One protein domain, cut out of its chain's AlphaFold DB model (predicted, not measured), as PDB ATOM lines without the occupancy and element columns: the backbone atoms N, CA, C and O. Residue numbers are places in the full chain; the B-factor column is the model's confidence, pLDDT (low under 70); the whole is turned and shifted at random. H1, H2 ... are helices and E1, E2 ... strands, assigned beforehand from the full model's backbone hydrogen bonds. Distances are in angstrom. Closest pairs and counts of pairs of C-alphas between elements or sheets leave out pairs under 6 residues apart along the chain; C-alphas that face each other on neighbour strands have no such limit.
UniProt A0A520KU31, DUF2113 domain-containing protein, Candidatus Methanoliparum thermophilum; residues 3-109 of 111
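Overview. This is residues 3 to 109 of the 111 residues of the protein "DUF2113 domain-containing protein" of Candidatus Methanoliparum thermophilum (UniProt A0A520KU31). One twisted sheet of five strands has helix H2 packed over one face and the short helix H3 over the other. Helix H1 sits beside H2, which it only just touches, and only grazes the sheet with its residues 15 to 22. The printed part has 107 residues, with three named helices and five named strands in the order E1 H1 E2 E3 H2 E4 E5 H3, of mixed class. The sheet runs E1 E2 E3 E5 E4 and is mixed, E1 and E2 parallel and the other neighbours antiparallel. The whole is compact, with a radius of gyration of the C-alphas of 13.2 A, and spans 35 by 27 by 22 A.

Arrangement. Begin at inner strand E3, residues 44 to 51, and E2, residues 31 to 39, a hairpin in which N 35 and O 48 are 2.8 A apart. Beside E2 is edge strand E1, residues 3 to 7, parallel at 6 degrees, with N 4 and O 34 at 2.8 A. On the other side of E3 look for E5, residues 88 to 94, antiparallel, with N 47 and O 91 at 3.0 A. E5 forms a hairpin with edge strand E4, residues 78 to 85, where N 83 and O 90 are 2.8 A apart; E4 bends by 53 degrees at residue 81. H2, residues 59 to 72, is on the sheet; its closest C-alphas to E3 are Phe 69 and Val 47, 7.7 A. H3, residues 100 to 108, is on the opposite face from H2, at a height over the sheet of 9.3 A, over E5 and only just over E3, where 3 of its 9 C-alphas fall. It runs along the strands, at 22 degrees to E5 on the local plane, and its Ala 106 has its C-alpha 6.5 A from that of Ile 46. H1, residues 15 to 24, only just touches H2, with 3 pairs of C-alphas within 8 A, the closest Leu 21 and Phe 68 at 6.9 A; H2 does so with residues 68 to 72 alone. They run opposite ways at a shallow tilt of 30 degrees. E1, H1, E2 is a strand-helix-strand unit, two parallel neighbours with a helix between, its crossover left-handed; E3, H2, E4 is a split one, with E5 between its strands, right-handed. In H1, H2 and H3 every O i to N i+4 pair is within hydrogen-bond range.

Along the chain. Find C-alpha 3 at (-37.004, 31.207, 1.235), where E1 begins its 12.4 A. E2 covers 23.2 A, E3 22.9 A, E4 20.7 A and E5 20.1 A. H1 covers 14.2 A, and H2 19.9 A from C-alpha 59 at (-36.959, 21.485, 22.884). H3, 12.6 A, ends at C-alpha 108, (-53.972, 25.346, 1.674).

Size, cuts and confidence. The C-alphas of Gly 10 and Thr 57, the two farthest apart, are 38.7 A apart. The printed part has no cut and no long link. Its mean pLDDT is 90.6, and no printed residue is under 70.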
ATOM      1  N   VAL A   3     -35.959  30.240   0.851       94.25
ATOM      2  CA  VAL A   3     -37.004  31.207   1.235       94.25
ATOM      3  C   VAL A   3     -37.947  31.451   0.059       94.25
ATOM      4  O   VAL A   3     -37.501  31.654  -1.069       94.25
ATOM      5  N   LEU A   4     -39.250  31.390   0.317       93.75
ATOM      6  CA  LEU A   4     -40.326  31.681  -0.623       93.75
ATOM      7  C   LEU A   4     -41.180  32.818  -0.059       93.75
ATOM      8  O   LEU A   4     -41.547  32.784   1.113       93.75
ATOM      9  N   LEU A   5     -41.491  33.810  -0.888       93.69
ATOM     10  CA  LEU A   5     -42.184  35.028  -0.476       93.69
ATOM     11  C   LEU A   5     -43.446  35.222  -1.330       93.69
ATOM     12  O   LEU A   5     -43.372  35.169  -2.557       93.69
ATOM     13  N   ASP A   6     -44.585  35.452  -0.683       94.00
ATOM     14  CA  ASP A   6     -45.858  35.871  -1.281       94.00
ATOM     15  C   ASP A   6     -46.310  37.144  -0.559       94.00
ATOM     16  O   ASP A   6     -46.931  37.099   0.505       94.00
ATOM     17  N   LEU A   7     -45.923  38.289  -1.111       92.31
ATOM     18  CA  LEU A   7     -46.024  39.584  -0.448       92.31
ATOM     19  C   LEU A   7     -47.030  40.488  -1.163       92.31
ATOM     20  O   LEU A   7     -47.165  40.433  -2.388       92.31
ATOM     21  N   ASP A   8     -47.705  41.337  -0.393       90.00
ATOM     22  CA  ASP A   8     -48.456  42.466  -0.939       90.00
ATOM     23  C   ASP A   8     -47.526  43.462  -1.647       90.00
ATOM     24  O   ASP A   8     -46.335  43.579  -1.350       90.00
ATOM     25  N   GLU A   9     -48.092  44.220  -2.583       84.25
ATOM     26  CA  GLU A   9     -47.371  45.287  -3.270       84.25
ATOM     27  C   GLU A   9     -46.848  46.329  -2.266       84.25
ATOM     28  O   GLU A   9     -47.611  46.879  -1.472       84.25
ATOM     29  N   GLY A  10     -45.540  46.597  -2.319       80.69
ATOM     30  CA  GLY A  10     -44.855  47.541  -1.431       80.69
ATOM     31  C   GLY A  10     -44.217  46.911  -0.190       80.69
ATOM     32  O   GLY A  10     -43.402  47.574   0.446       80.69
ATOM     33  N   GLU A  11     -44.513  45.648   0.122       86.94
ATOM     34  CA  GLU A  11     -43.822  44.929   1.194       86.94
ATOM     35  C   GLU A  11     -42.441  44.459   0.725       86.94
ATOM     36  O   GLU A  11     -42.292  43.862  -0.347       86.94
ATOM     37  N   VAL A  12     -41.422  44.701   1.551       86.12
ATOM     38  CA  VAL A  12     -40.044  44.291   1.274       86.12
ATOM     39  C   VAL A  12     -39.517  43.488   2.448       86.12
ATOM     40  O   VAL A  12     -39.291  44.012   3.533       86.12
ATOM     41  N   VAL A  13     -39.239  42.215   2.193       89.12
ATOM     42  CA  VAL A  13     -38.614  41.321   3.166       89.12
ATOM     43  C   VAL A  13     -37.112  41.237   2.892       89.12
ATOM     44  O   VAL A  13     -36.694  40.865   1.795       89.12
ATOM     45  N   ASN A  14     -36.289  41.552   3.897       93.31
ATOM     46  CA  ASN A  14     -34.833  41.456   3.792       93.31
ATOM     47  C   ASN A  14     -34.359  40.006   4.012       93.31
ATOM     48  O   ASN A  14     -34.397  39.485   5.125       93.31
ATOM     49  N   LEU A  15     -33.883  39.363   2.943       93.69
ATOM     50  CA  LEU A  15     -33.374  37.991   2.997       93.69
ATOM     51  C   LEU A  15     -32.065  37.855   3.784       93.69
ATOM     52  O   LEU A  15     -31.857  36.812   4.398       93.69
ATOM     53  N   GLU A  16     -31.194  38.867   3.777       94.69
ATOM     54  CA  GLU A  16     -29.960  38.856   4.578       94.69
ATOM     55  C   GLU A  16     -30.313  38.841   6.063       94.69
ATOM     56  O   GLU A  16     -29.912  37.922   6.764       94.69
ATOM     57  N   MET A  17     -31.212  39.732   6.496       94.38
ATOM     58  CA  MET A  17     -31.713  39.759   7.875       94.38
ATOM     59  C   MET A  17     -32.305  38.408   8.313       94.38
ATOM     60  O   MET A  17     -32.075  37.966   9.434       94.38
ATOM     61  N   ILE A  18     -33.070  37.735   7.443       95.69
ATOM     62  CA  ILE A  18     -33.618  36.400   7.742       95.69
ATOM     63  C   ILE A  18     -32.493  35.373   7.908       95.69
ATOM     64  O   ILE A  18     -32.549  34.553   8.826       95.69
ATOM     65  N   ASN A  19     -31.497  35.382   7.023       95.38
ATOM     66  CA  ASN A  19     -30.380  34.446   7.109       95.38
ATOM     67  C   ASN A  19     -29.534  34.694   8.361       95.38
ATOM     68  O   ASN A  19     -29.262  33.729   9.073       95.38
ATOM     69  N   ASP A  20     -29.212  35.951   8.667       96.62
ATOM     70  CA  ASP A  20     -28.470  36.349   9.867       96.62
ATOM     71  C   ASP A  20     -29.216  35.900  11.127       96.62
ATOM     72  O   ASP A  20     -28.660  35.234  11.997       96.62
ATOM     73  N   LEU A  21     -30.528  36.149  11.179       96.69
ATOM     74  CA  LEU A  21     -31.362  35.712  12.291       96.69
ATOM     75  C   LEU A  21     -31.394  34.179  12.431       96.69
ATOM     76  O   LEU A  21     -31.376  33.643  13.541       96.69
ATOM     77  N   ALA A  22     -31.470  33.454  11.312       96.62
ATOM     78  CA  ALA A  22     -31.428  31.998  11.324       96.62
ATOM     79  C   ALA A  22     -30.053  31.479  11.773       96.62
ATOM     80  O   ALA A  22     -29.987  30.438  12.427       96.62
ATOM     81  N   GLU A  23     -28.965  32.168  11.439       96.31
ATOM     82  CA  GLU A  23     -27.611  31.834  11.878       96.31
ATOM     83  C   GLU A  23     -27.425  32.078  13.380       96.31
ATOM     84  O   GLU A  23     -27.019  31.156  14.091       96.31
ATOM     85  N   ASP A  24     -27.838  33.244  13.878       97.44
ATOM     86  CA  ASP A  24     -27.788  33.618  15.298       97.44
ATOM     87  C   ASP A  24     -28.509  32.602  16.194       97.44
ATOM     88  O   ASP A  24     -28.089  32.295  17.313       97.44
ATOM     89  N   LEU A  25     -29.608  32.043  15.684       96.75
ATOM     90  CA  LEU A  25     -30.420  31.047  16.377       96.75
ATOM     91  C   LEU A  25     -30.002  29.600  16.071       96.75
ATOM     92  O   LEU A  25     -30.660  28.664  16.533       96.75
ATOM     93  N   MET A  26     -28.905  29.391  15.335       95.12
ATOM     94  CA  MET A  26     -28.383  28.076  14.939       95.12
ATOM     95  C   MET A  26     -29.408  27.224  14.163       95.12
ATOM     96  O   MET A  26     -29.467  26.001  14.295       95.12
ATOM     97  N   LEU A  27     -30.251  27.878  13.364       95.31
ATOM     98  CA  LEU A  27     -31.323  27.278  12.570       95.31
ATOM     99  C   LEU A  27     -30.983  27.143  11.079       95.31
ATOM    100  O   LEU A  27     -31.704  26.452  10.362       95.31
ATOM    101  N   ASN A  28     -29.896  27.745  10.597       90.25
ATOM    102  CA  ASN A  28     -29.478  27.730   9.186       90.25
ATOM    103  C   ASN A  28     -29.421  26.321   8.545       90.25
ATOM    104  O   ASN A  28     -29.815  26.148   7.387       90.25
ATOM    105  N   ASN A  29     -28.987  25.317   9.312       89.56
ATOM    106  CA  ASN A  29     -28.914  23.908   8.899       89.56
ATOM    107  C   ASN A  29     -30.163  23.088   9.270       89.56
ATOM    108  O   ASN A  29     -30.320  21.945   8.836       89.56
ATOM    109  N   VAL A  30     -31.059  23.668  10.069       93.50
ATOM    110  CA  VAL A  30     -32.318  23.051  10.502       93.50
ATOM    111  C   VAL A  30     -33.445  23.403   9.537       93.50
ATOM    112  O   VAL A  30     -34.234  22.534   9.165       93.50
ATOM    113  N   ILE A  31     -33.528  24.664   9.110       95.06
ATOM    114  CA  ILE A  31     -34.590  25.147   8.230       95.06
ATOM    115  C   ILE A  31     -34.294  24.715   6.793       95.06
ATOM    116  O   ILE A  31     -33.393  25.227   6.121       95.06
ATOM    117  N   GLY A  32     -35.108  23.787   6.298       94.38
ATOM    118  CA  GLY A  32     -35.101  23.393   4.896       94.38
ATOM    119  C   GLY A  32     -35.745  24.474   4.040       94.38
ATOM    120  O   GLY A  32     -35.135  24.958   3.082       94.38
ATOM    121  N   MET A  33     -36.948  24.902   4.426       94.69
ATOM    122  CA  MET A  33     -37.710  25.906   3.696       94.69
ATOM    123  C   MET A  33     -38.493  26.828   4.630       94.69
ATOM    124  O   MET A  33     -39.065  26.375   5.616       94.69
ATOM    125  N   LEU A  34     -38.534  28.108   4.280       95.50
ATOM    126  CA  LEU A  34     -39.340  29.140   4.914       95.50
ATOM    127  C   LEU A  34     -40.250  29.761   3.851       95.50
ATOM    128  O   LEU A  34     -39.762  30.235   2.828       95.50
ATOM    129  N   TYR A  35     -41.554  29.753   4.082       95.06
ATOM    130  CA  TYR A  35     -42.544  30.425   3.252       95.06
ATOM    131  C   TYR A  35     -43.190  31.550   4.060       95.06
ATOM    132  O   TYR A  35     -43.731  31.308   5.141       95.06
ATOM    133  N   LEU A  36     -43.115  32.772   3.535       94.50
ATOM    134  CA  LEU A  36     -43.706  33.966   4.130       94.50
ATOM    135  C   LEU A  36     -44.815  34.481   3.227       94.50
ATOM    136  O   LEU A  36     -44.579  34.814   2.068       94.50
ATOM    137  N   TYR A  37     -46.013  34.561   3.786       94.19
ATOM    138  CA  TYR A  37     -47.168  35.184   3.166       94.19
ATOM    139  C   TYR A  37     -47.543  36.421   3.961       94.19
ATOM    140  O   TYR A  37     -47.831  36.318   5.155       94.19
ATOM    141  N   VAL A  38     -47.544  37.572   3.301       92.75
ATOM    142  CA  VAL A  38     -47.786  38.862   3.942       92.75
ATOM    143  C   VAL A  38     -48.898  39.591   3.214       92.75
ATOM    144  O   VAL A  38     -48.853  39.752   1.993       92.75
ATOM    145  N   ARG A  39     -49.894  40.040   3.973       92.56
ATOM    146  CA  ARG A  39     -50.920  40.976   3.523       92.56
ATOM    147  C   ARG A  39     -50.915  42.175   4.459       92.56
ATOM    148  O   ARG A  39     -51.085  42.017   5.662       92.56
ATOM    149  N   ILE A  40     -50.675  43.362   3.908       84.88
ATOM    150  CA  ILE A  40     -50.637  44.621   4.667       84.88
ATOM    151  C   ILE A  40     -52.037  45.227   4.718       84.88
ATOM    152  O   ILE A  40     -52.459  45.738   5.750       84.88
ATOM    153  N   LYS A  41     -52.780  45.157   3.602       86.75
ATOM    154  CA  LYS A  41     -54.139  45.728   3.516       86.75
ATOM    155  C   LYS A  41     -55.104  45.062   4.493       86.75
ATOM    156  O   LYS A  41     -56.051  45.688   4.960       86.75
ATOM    157  N   GLU A  42     -54.847  43.797   4.788       88.12
ATOM    158  CA  GLU A  42     -55.507  43.023   5.826       88.12
ATOM    159  C   GLU A  42     -54.386  42.421   6.677       88.12
ATOM    160  O   GLU A  42     -53.844  41.401   6.260       88.12
ATOM    161  N   PRO A  43     -53.983  43.069   7.790       88.62
ATOM    162  CA  PRO A  43     -52.688  42.861   8.443       88.62
ATOM    163  C   PRO A  43     -52.541  41.421   8.936       88.62
ATOM    164  O   PRO A  43     -52.939  41.073  10.052       88.62
ATOM    165  N   VAL A  44     -51.974  40.563   8.089       93.31
ATOM    166  CA  VAL A  44     -51.841  39.122   8.305       93.31
ATOM    167  C   VAL A  44     -50.500  38.644   7.776       93.31
ATOM    168  O   VAL A  44     -50.137  38.871   6.623       93.31
ATOM    169  N   TYR A  45     -49.799  37.913   8.636       94.44
ATOM    170  CA  TYR A  45     -48.539  37.250   8.345       94.44
ATOM    171  C   TYR A  45     -48.732  35.757   8.578       94.44
ATOM    172  O   TYR A  45     -49.041  35.325   9.691       94.44
ATOM    173  N   ILE A  46     -48.553  34.954   7.535       94.12
ATOM    174  CA  ILE A  46     -48.511  33.500   7.650       94.12
ATOM    175  C   ILE A  46     -47.072  33.073   7.398       94.12
ATOM    176  O   ILE A  46     -46.527  33.285   6.315       94.12
ATOM    177  N   VAL A  47     -46.467  32.459   8.409       95.12
ATOM    178  CA  VAL A  47     -45.117  31.908   8.317       95.12
ATOM    179  C   VAL A  47     -45.229  30.400   8.362       95.12
ATOM    180  O   VAL A  47     -45.788  29.841   9.309       95.12
ATOM    181  N   LEU A  48     -44.693  29.739   7.344       94.25
ATOM    182  CA  LEU A  48     -44.548  28.297   7.327       94.25
ATOM    183  C   LEU A  48     -43.073  27.937   7.239       94.25
ATOM    184  O   LEU A  48     -42.347  28.429   6.383       94.25
ATOM    185  N   LEU A  49     -42.642  27.053   8.120       94.50
ATOM    186  CA  LEU A  49     -41.268  26.612   8.237       94.50
ATOM    187  C   LEU A  49     -41.245  25.089   8.191       94.50
ATOM    188  O   LEU A  49     -41.843  24.412   9.029       94.50
ATOM    189  N   TYR A  50     -40.527  24.567   7.205       93.50
ATOM    190  CA  TYR A  50     -40.200  23.158   7.071       93.50
ATOM    191  C   TYR A  50     -38.762  22.926   7.526       93.50
ATOM    192  O   TYR A  50     -37.824  23.588   7.071       93.50
ATOM    193  N   THR A  51     -38.583  21.945   8.399       93.31
ATOM    194  CA  THR A  51     -37.280  21.519   8.908       93.31
ATOM    195  C   THR A  51     -36.776  20.288   8.168       93.31
ATOM    196  O   THR A  51     -37.547  19.417   7.769       93.31
ATOM    197  N   THR A  52     -35.460  20.206   7.976       91.06
ATOM    198  CA  THR A  52     -34.798  19.106   7.254       91.06
ATOM    199  C   THR A  52     -34.871  17.762   7.986       91.06
ATOM    200  O   THR A  52     -34.626  16.719   7.382       91.06
ATOM    201  N   SER A  53     -35.214  17.766   9.276       85.12
ATOM    202  CA  SER A  53     -35.336  16.578  10.124       85.12
ATOM    203  C   SER A  53     -36.484  16.729  11.123       85.12
ATOM    204  O   SER A  53     -37.003  17.823  11.324       85.12
ATOM    205  N   ASP A  54     -36.909  15.628  11.746       85.69
ATOM    206  CA  ASP A  54     -37.921  15.681  12.805       85.69
ATOM    207  C   ASP A  54     -37.316  16.304  14.073       85.69
ATOM    208  O   ASP A  54     -36.512  15.689  14.779       85.69
ATOM    209  N   VAL A  55     -37.692  17.553  14.344       81.31
ATOM    210  CA  VAL A  55     -37.237  18.322  15.510       81.31
ATOM    211  C   VAL A  55     -38.315  18.411  16.594       81.31
ATOM    212  O   VAL A  55     -38.170  19.157  17.566       81.31
ATOM    213  N   ALA A  56     -39.396  17.630  16.482       71.38
ATOM    214  CA  ALA A  56     -40.497  17.654  17.441       71.38
ATOM    215  C   ALA A  56     -40.106  17.174  18.849       71.38
ATOM    216  O   ALA A  56     -40.876  17.375  19.784       71.38
ATOM    217  N   THR A  57     -38.934  16.581  19.043       75.69
ATOM    218  CA  THR A  57     -38.413  16.182  20.363       75.69
ATOM    219  C   THR A  57     -37.269  17.072  20.856       75.69
ATOM    220  O   THR A  57     -36.788  16.890  21.968       75.69
ATOM    221  N   GLN A  58     -36.831  18.045  20.052       85.94
ATOM    222  CA  GLN A  58     -35.681  18.895  20.356       85.94
ATOM    223  C   GLN A  58     -36.144  20.241  20.921       85.94
ATOM    224  O   GLN A  58     -36.283  21.224  20.194       85.94
ATOM    225  N   ASP A  59     -36.378  20.300  22.233       88.94
ATOM    226  CA  ASP A  59     -36.959  21.485  22.884       88.94
ATOM    227  C   ASP A  59     -36.153  22.765  22.641       88.94
ATOM    228  O   ASP A  59     -36.731  23.823  22.392       88.94
ATOM    229  N   LYS A  60     -34.818  22.675  22.612       91.88
ATOM    230  CA  LYS A  60     -33.967  23.834  22.318       91.88
ATOM    231  C   LYS A  60     -34.176  24.367  20.898       91.88
ATOM    232  O   LYS A  60     -34.267  25.577  20.716       91.88
ATOM    233  N   VAL A  61     -34.302  23.478  19.913       92.06
ATOM    234  CA  VAL A  61     -34.563  23.861  18.518       92.06
ATOM    235  C   VAL A  61     -35.944  24.491  18.391       92.06
ATOM    236  O   VAL A  61     -36.078  25.526  17.747       92.06
ATOM    237  N   LYS A  62     -36.963  23.941  19.061       90.56
ATOM    238  CA  LYS A  62     -38.301  24.551  19.085       90.56
ATOM    239  C   LYS A  62     -38.289  25.954  19.679       90.56
ATOM    240  O   LYS A  62     -38.898  26.845  19.101       90.56
ATOM    241  N   ILE A  63     -37.608  26.151  20.811       93.50
ATOM    242  CA  ILE A  63     -37.477  27.473  21.441       93.50
ATOM    243  C   ILE A  63     -36.854  28.459  20.455       93.50
ATOM    244  O   ILE A  63     -37.390  29.546  20.264       93.50
ATOM    245  N   ASN A  64     -35.776  28.056  19.782       95.94
ATOM    246  CA  ASN A  64     -35.123  28.894  18.785       95.94
ATOM    247  C   ASN A  64     -36.038  29.164  17.574       95.94
ATOM    248  O   ASN A  64     -36.070  30.288  17.099       95.94
ATOM    249  N   ILE A  65     -36.829  28.192  17.102       94.56
ATOM    250  CA  ILE A  65     -37.821  28.402  16.026       94.56
ATOM    251  C   ILE A  65     -38.891  29.421  16.445       94.56
ATOM    252  O   ILE A  65     -39.277  30.275  15.651       94.56
ATOM    253  N   PHE A  66     -39.371  29.365  17.686       92.19
ATOM    254  CA  PHE A  66     -40.339  30.344  18.177       92.19
ATOM    255  C   PHE A  66     -39.733  31.739  18.364       92.19
ATOM    256  O   PHE A  66     -40.415  32.716  18.063       92.19
ATOM    257  N   ASP A  67     -38.475  31.834  18.803       95.00
ATOM    258  CA  ASP A  67     -37.734  33.105  18.861       95.00
ATOM    259  C   ASP A  67     -37.455  33.662  17.453       95.00
ATOM    260  O   ASP A  67     -37.549  34.858  17.198       95.00
ATOM    261  N   PHE A  68     -37.195  32.781  16.489       95.62
ATOM    262  CA  PHE A  68     -37.076  33.153  15.084       95.62
ATOM    263  C   PHE A  68     -38.390  33.758  14.578       95.62
ATOM    264  O   PHE A  68     -38.401  34.855  14.027       95.62
ATOM    265  N   PHE A  69     -39.519  33.094  14.828       93.94
ATOM    266  CA  PHE A  69     -40.830  33.608  14.443       93.94
ATOM    267  C   PHE A  69     -41.179  34.942  15.091       93.94
ATOM    268  O   PHE A  69     -41.666  35.824  14.393       93.94
ATOM    269  N   SER A  70     -40.951  35.117  16.394       90.81
ATOM    270  CA  SER A  70     -41.291  36.373  17.073       90.81
ATOM    271  C   SER A  70     -40.525  37.570  16.511       90.81
ATOM    272  O   SER A  70     -41.064  38.669  16.511       90.81
ATOM    273  N   ARG A  71     -39.303  37.356  16.013       93.44
ATOM    274  CA  ARG A  71     -38.452  38.397  15.418       93.44
ATOM    275  C   ARG A  71     -38.714  38.636  13.933       93.44
ATOM    276  O   ARG A  71     -38.365  39.695  13.427       93.44
ATOM    277  N   LEU A  72     -39.312  37.669  13.236       92.88
ATOM    278  CA  LEU A  72     -39.788  37.862  11.862       92.88
ATOM    279  C   LEU A  72     -41.059  38.706  11.789       92.88
ATOM    280  O   LEU A  72     -41.330  39.316  10.758       92.88
ATOM    281  N   LEU A  73     -41.879  38.668  12.837       92.19
ATOM    282  CA  LEU A  73     -43.140  39.391  12.856       92.19
ATOM    283  C   LEU A  73     -42.893  40.883  13.120       92.19
ATOM    284  O   LEU A  73     -42.107  41.210  14.011       92.19
ATOM    285  N   PRO A  74     -43.589  41.788  12.411       88.88
ATOM    286  CA  PRO A  74     -43.522  43.207  12.722       88.88
ATOM    287  C   PRO A  74     -44.045  43.502  14.131       88.88
ATOM    288  O   PRO A  74     -44.850  42.755  14.696       88.88
ATOM    289  N   GLU A  75     -43.625  44.636  14.687       86.75
ATOM    290  CA  GLU A  75     -44.173  45.117  15.953       86.75
ATOM    291  C   GLU A  75     -45.704  45.263  15.878       86.75
ATOM    292  O   GLU A  75     -46.264  45.601  14.841       86.75
ATOM    293  N   GLY A  76     -46.392  44.966  16.984       87.81
ATOM    294  CA  GLY A  76     -47.861  44.992  17.056       87.81
ATOM    295  C   GLY A  76     -48.539  43.679  16.651       87.81
ATOM    296  O   GLY A  76     -49.623  43.369  17.161       87.81
ATOM    297  N   PHE A  77     -47.883  42.839  15.844       91.94
ATOM    298  CA  PHE A  77     -48.431  41.544  15.448       91.94
ATOM    299  C   PHE A  77     -48.425  40.542  16.597       91.94
ATOM    300  O   PHE A  77     -47.499  40.451  17.404       91.94
ATOM    301  N   ARG A  78     -49.480  39.725  16.656       90.06
ATOM    302  CA  ARG A  78     -49.592  38.631  17.624       90.06
ATOM    303  C   ARG A  78     -49.850  37.329  16.902       90.06
ATOM    304  O   ARG A  78     -50.724  37.272  16.040       90.06
ATOM    305  N   VAL A  79     -49.159  36.268  17.308       92.00
ATOM    306  CA  VAL A  79     -49.485  34.909  16.864       92.00
ATOM    307  C   VAL A  79     -50.893  34.564  17.354       92.00
ATOM    308  O   VAL A  79     -51.145  34.464  18.553       92.00
ATOM    309  N   ARG A  80     -51.830  34.411  16.416       91.62
ATOM    310  CA  ARG A  80     -53.236  34.064  16.673       91.62
ATOM    311  C   ARG A  80     -53.482  32.563  16.545       91.62
ATOM    312  O   ARG A  80     -54.365  32.023  17.208       91.62
ATOM    313  N   LYS A  81     -52.697  31.880  15.709       90.56
ATOM    314  CA  LYS A  81     -52.752  30.427  15.529       90.56
ATOM    315  C   LYS A  81     -51.350  29.870  15.325       90.56
ATOM    316  O   LYS A  81     -50.558  30.462  14.602       90.56
ATOM    317  N   SER A  82     -51.086  28.704  15.903       90.31
ATOM    318  CA  SER A  82     -49.909  27.894  15.597       90.31
ATOM    319  C   SER A  82     -50.319  26.447  15.337       90.31
ATOM    320  O   SER A  82     -51.182  25.911  16.035       90.31
ATOM    321  N   VAL A  83     -49.684  25.811  14.360       89.00
ATOM    322  CA  VAL A  83     -49.806  24.381  14.067       89.00
ATOM    323  C   VAL A  83     -48.396  23.817  13.967       89.00
ATOM    324  O   VAL A  83     -47.571  24.344  13.227       89.00
ATOM    325  N   ILE A  84     -48.110  22.765  14.730       86.56
ATOM    326  CA  ILE A  84     -46.801  22.109  14.745       86.56
ATOM    327  C   ILE A  84     -47.011  20.624  14.496       86.56
ATOM    328  O   ILE A  84     -47.700  19.965  15.272       86.56
ATOM    329  N   ASN A  85     -46.377  20.098  13.454       82.81
ATOM    330  CA  ASN A  85     -46.451  18.693  13.074       82.81
ATOM    331  C   ASN A  85     -45.049  18.200  12.716       82.81
ATOM    332  O   ASN A  85     -44.537  18.675  11.719       82.81
ATOM    333  N   LYS A  86     -44.452  17.237  13.433       83.25
ATOM    334  CA  LYS A  86     -43.115  16.641  13.156       83.25
ATOM    335  C   LYS A  86     -42.034  17.641  12.690       83.25
ATOM    336  O   LYS A  86     -41.280  18.160  13.503       83.25
ATOM    337  N   ASN A  87     -41.979  17.920  11.389       89.25
ATOM    338  CA  ASN A  87     -41.029  18.805  10.721       89.25
ATOM    339  C   ASN A  87     -41.615  20.131  10.187       89.25
ATOM    340  O   ASN A  87     -40.874  20.924   9.617       89.25
ATOM    341  N   ASN A  88     -42.910  20.381  10.358       90.62
ATOM    342  CA  ASN A  88     -43.637  21.549   9.872       90.62
ATOM    343  C   ASN A  88     -44.110  22.427  11.029       90.62
ATOM    344  O   ASN A  88     -44.763  21.953  11.963       90.62
ATOM    345  N   PHE A  89     -43.836  23.719  10.914       92.81
ATOM    346  CA  PHE A  89     -44.256  24.748  11.848       92.81
ATOM    347  C   PHE A  89     -44.985  25.832  11.069       92.81
ATOM    348  O   PHE A  89     -44.410  26.461  10.187       92.81
ATOM    349  N   THR A  90     -46.245  26.063  11.404       92.75
ATOM    350  CA  THR A  90     -47.058  27.116  10.805       92.75
ATOM    351  C   THR A  90     -47.512  28.055  11.898       92.75
ATOM    352  O   THR A  90     -48.099  27.612  12.888       92.75
ATOM    353  N   ILE A  91     -47.296  29.351  11.707       94.31
ATOM    354  CA  ILE A  91     -47.921  30.385  12.522       94.31
ATOM    355  C   ILE A  91     -48.736  31.326  11.643       94.31
ATOM    356  O   ILE A  91     -48.384  31.609  10.500       94.31
ATOM    357  N   VAL A  92     -49.838  31.805  12.204       94.38
ATOM    358  CA  VAL A  92     -50.647  32.879  11.639       94.38
ATOM    359  C   VAL A  92     -50.660  34.004  12.654       94.38
ATOM    360  O   VAL A  92     -51.125  33.814  13.784       94.38
ATOM    361  N   ALA A  93     -50.143  35.156  12.259       94.62
ATOM    362  CA  ALA A  93     -50.082  36.354  13.069       94.62
ATOM    363  C   ALA A  93     -50.893  37.483  12.436       94.62
ATOM    364  O   ALA A  93     -50.975  37.599  11.217       94.62
ATOM    365  N   SER A  94     -51.515  38.296  13.280       93.75
ATOM    366  CA  SER A  94     -52.303  39.455  12.862       93.75
ATOM    367  C   SER A  94     -52.366  40.468  14.003       93.75
ATOM    368  O   SER A  94     -52.424  40.067  15.175       93.75
ATOM    369  N   GLU A  95     -52.342  41.758  13.671       90.12
ATOM    370  CA  GLU A  95     -52.605  42.843  14.626       90.12
ATOM    371  C   GLU A  95     -54.056  42.775  15.119       90.12
ATOM    372  O   GLU A  95     -54.317  42.761  16.328       90.12
ATOM    373  N   ASP A  96     -54.987  42.570  14.191       85.12
ATOM    374  CA  ASP A  96     -56.424  42.542  14.436       85.12
ATOM    375  C   ASP A  96     -56.967  41.130  14.728       85.12
ATOM    376  O   ASP A  96     -56.242  40.147  14.938       85.12
ATOM    377  N   GLN A  97     -58.297  41.031  14.810       81.81
ATOM    378  CA  GLN A  97     -58.994  39.757  14.908       81.81
ATOM    379  C   GLN A  97     -58.839  38.962  13.603       81.81
ATOM    380  O   GLN A  97     -59.170  39.434  12.516       81.81
ATOM    381  N   LEU A  98     -58.367  37.720  13.725       85.12
ATOM    382  CA  LEU A  98     -58.087  36.869  12.575       85.12
ATOM    383  C   LEU A  98     -59.380  36.364  11.915       85.12
ATOM    384  O   LEU A  98     -60.177  35.678  12.558       85.12
ATOM    385  N   LYS A  99     -59.555  36.650  10.621       88.00
ATOM    386  CA  LYS A  99     -60.643  36.095   9.802       88.00
ATOM    387  C   LYS A  99     -60.399  34.619   9.459       88.00
ATOM    388  O   LYS A  99     -59.258  34.184   9.300       88.00
ATOM    389  N   GLU A 100     -61.476  33.850   9.288       87.00
ATOM    390  CA  GLU A 100     -61.394  32.416   8.963       87.00
ATOM    391  C   GLU A 100     -60.713  32.123   7.619       87.00
ATOM    392  O   GLU A 100     -60.092  31.073   7.460       87.00
ATOM    393  N   GLU A 101     -60.810  33.031   6.649       89.25
ATOM    394  CA  GLU A 101     -60.188  32.863   5.331       89.25
ATOM    395  C   GLU A 101     -58.664  32.704   5.415       89.25
ATOM    396  O   GLU A 101     -58.091  31.862   4.725       89.25
ATOM    397  N   TRP A 102     -58.012  33.405   6.347       90.25
ATOM    398  CA  TRP A 102     -56.567  33.310   6.562       90.25
ATOM    399  C   TRP A 102     -56.154  31.977   7.174       90.25
ATOM    400  O   TRP A 102     -55.089  31.445   6.862       90.25
ATOM    401  N   LEU A 103     -57.019  31.394   8.007       85.62
ATOM    402  CA  LEU A 103     -56.809  30.049   8.538       85.62
ATOM    403  C   LEU A 103     -56.900  29.000   7.428       85.62
ATOM    404  O   LEU A 103     -56.080  28.084   7.395       85.62
ATOM    405  N   LYS A 104     -57.866  29.145   6.514       88.00
ATOM    406  CA  LYS A 104     -57.989  28.268   5.341       88.00
ATOM    407  C   LYS A 104     -56.773  28.415   4.435       88.00
ATOM    408  O   LYS A 104     -56.147  27.411   4.107       88.00
ATOM    409  N   LYS A 105     -56.351  29.649   4.148       86.88
ATOM    410  CA  LYS A 105     -55.142  29.923   3.364       86.88
ATOM    411  C   LYS A 105     -53.905  29.255   3.967       86.88
ATOM    412  O   LYS A 105     -53.166  28.593   3.246       86.88
ATOM    413  N   ALA A 106     -53.710  29.356   5.284       85.44
ATOM    414  CA  ALA A 106     -52.598  28.704   5.979       85.44
ATOM    415  C   ALA A 106     -52.599  27.171   5.827       85.44
ATOM    416  O   ALA A 106     -51.533  26.564   5.790       85.44
ATOM    417  N   GLN A 107     -53.776  26.545   5.729       84.25
ATOM    418  CA  GLN A 107     -53.925  25.099   5.514       84.25
ATOM    419  C   GLN A 107     -53.756  24.688   4.045       84.25
ATOM    420  O   GLN A 107     -53.342  23.566   3.759       84.25
ATOM    421  N   GLU A 108     -54.103  25.574   3.114       83.75
ATOM    422  CA  GLU A 108     -53.972  25.346   1.674       83.75
ATOM    423  C   GLU A 108     -52.527  25.447   1.187       83.75
ATOM    424  O   GLU A 108     -52.187  24.833   0.171       83.75
ATOM    425  N   ILE A 109     -51.674  26.194   1.896       76.25
ATOM    426  CA  ILE A 109     -50.247  26.281   1.583       76.25
ATOM    427  C   ILE A 109     -49.605  24.919   1.875       76.25
ATOM    428  O   ILE A 109     -49.220  24.600   2.999       76.25
TER     429      ILE A 109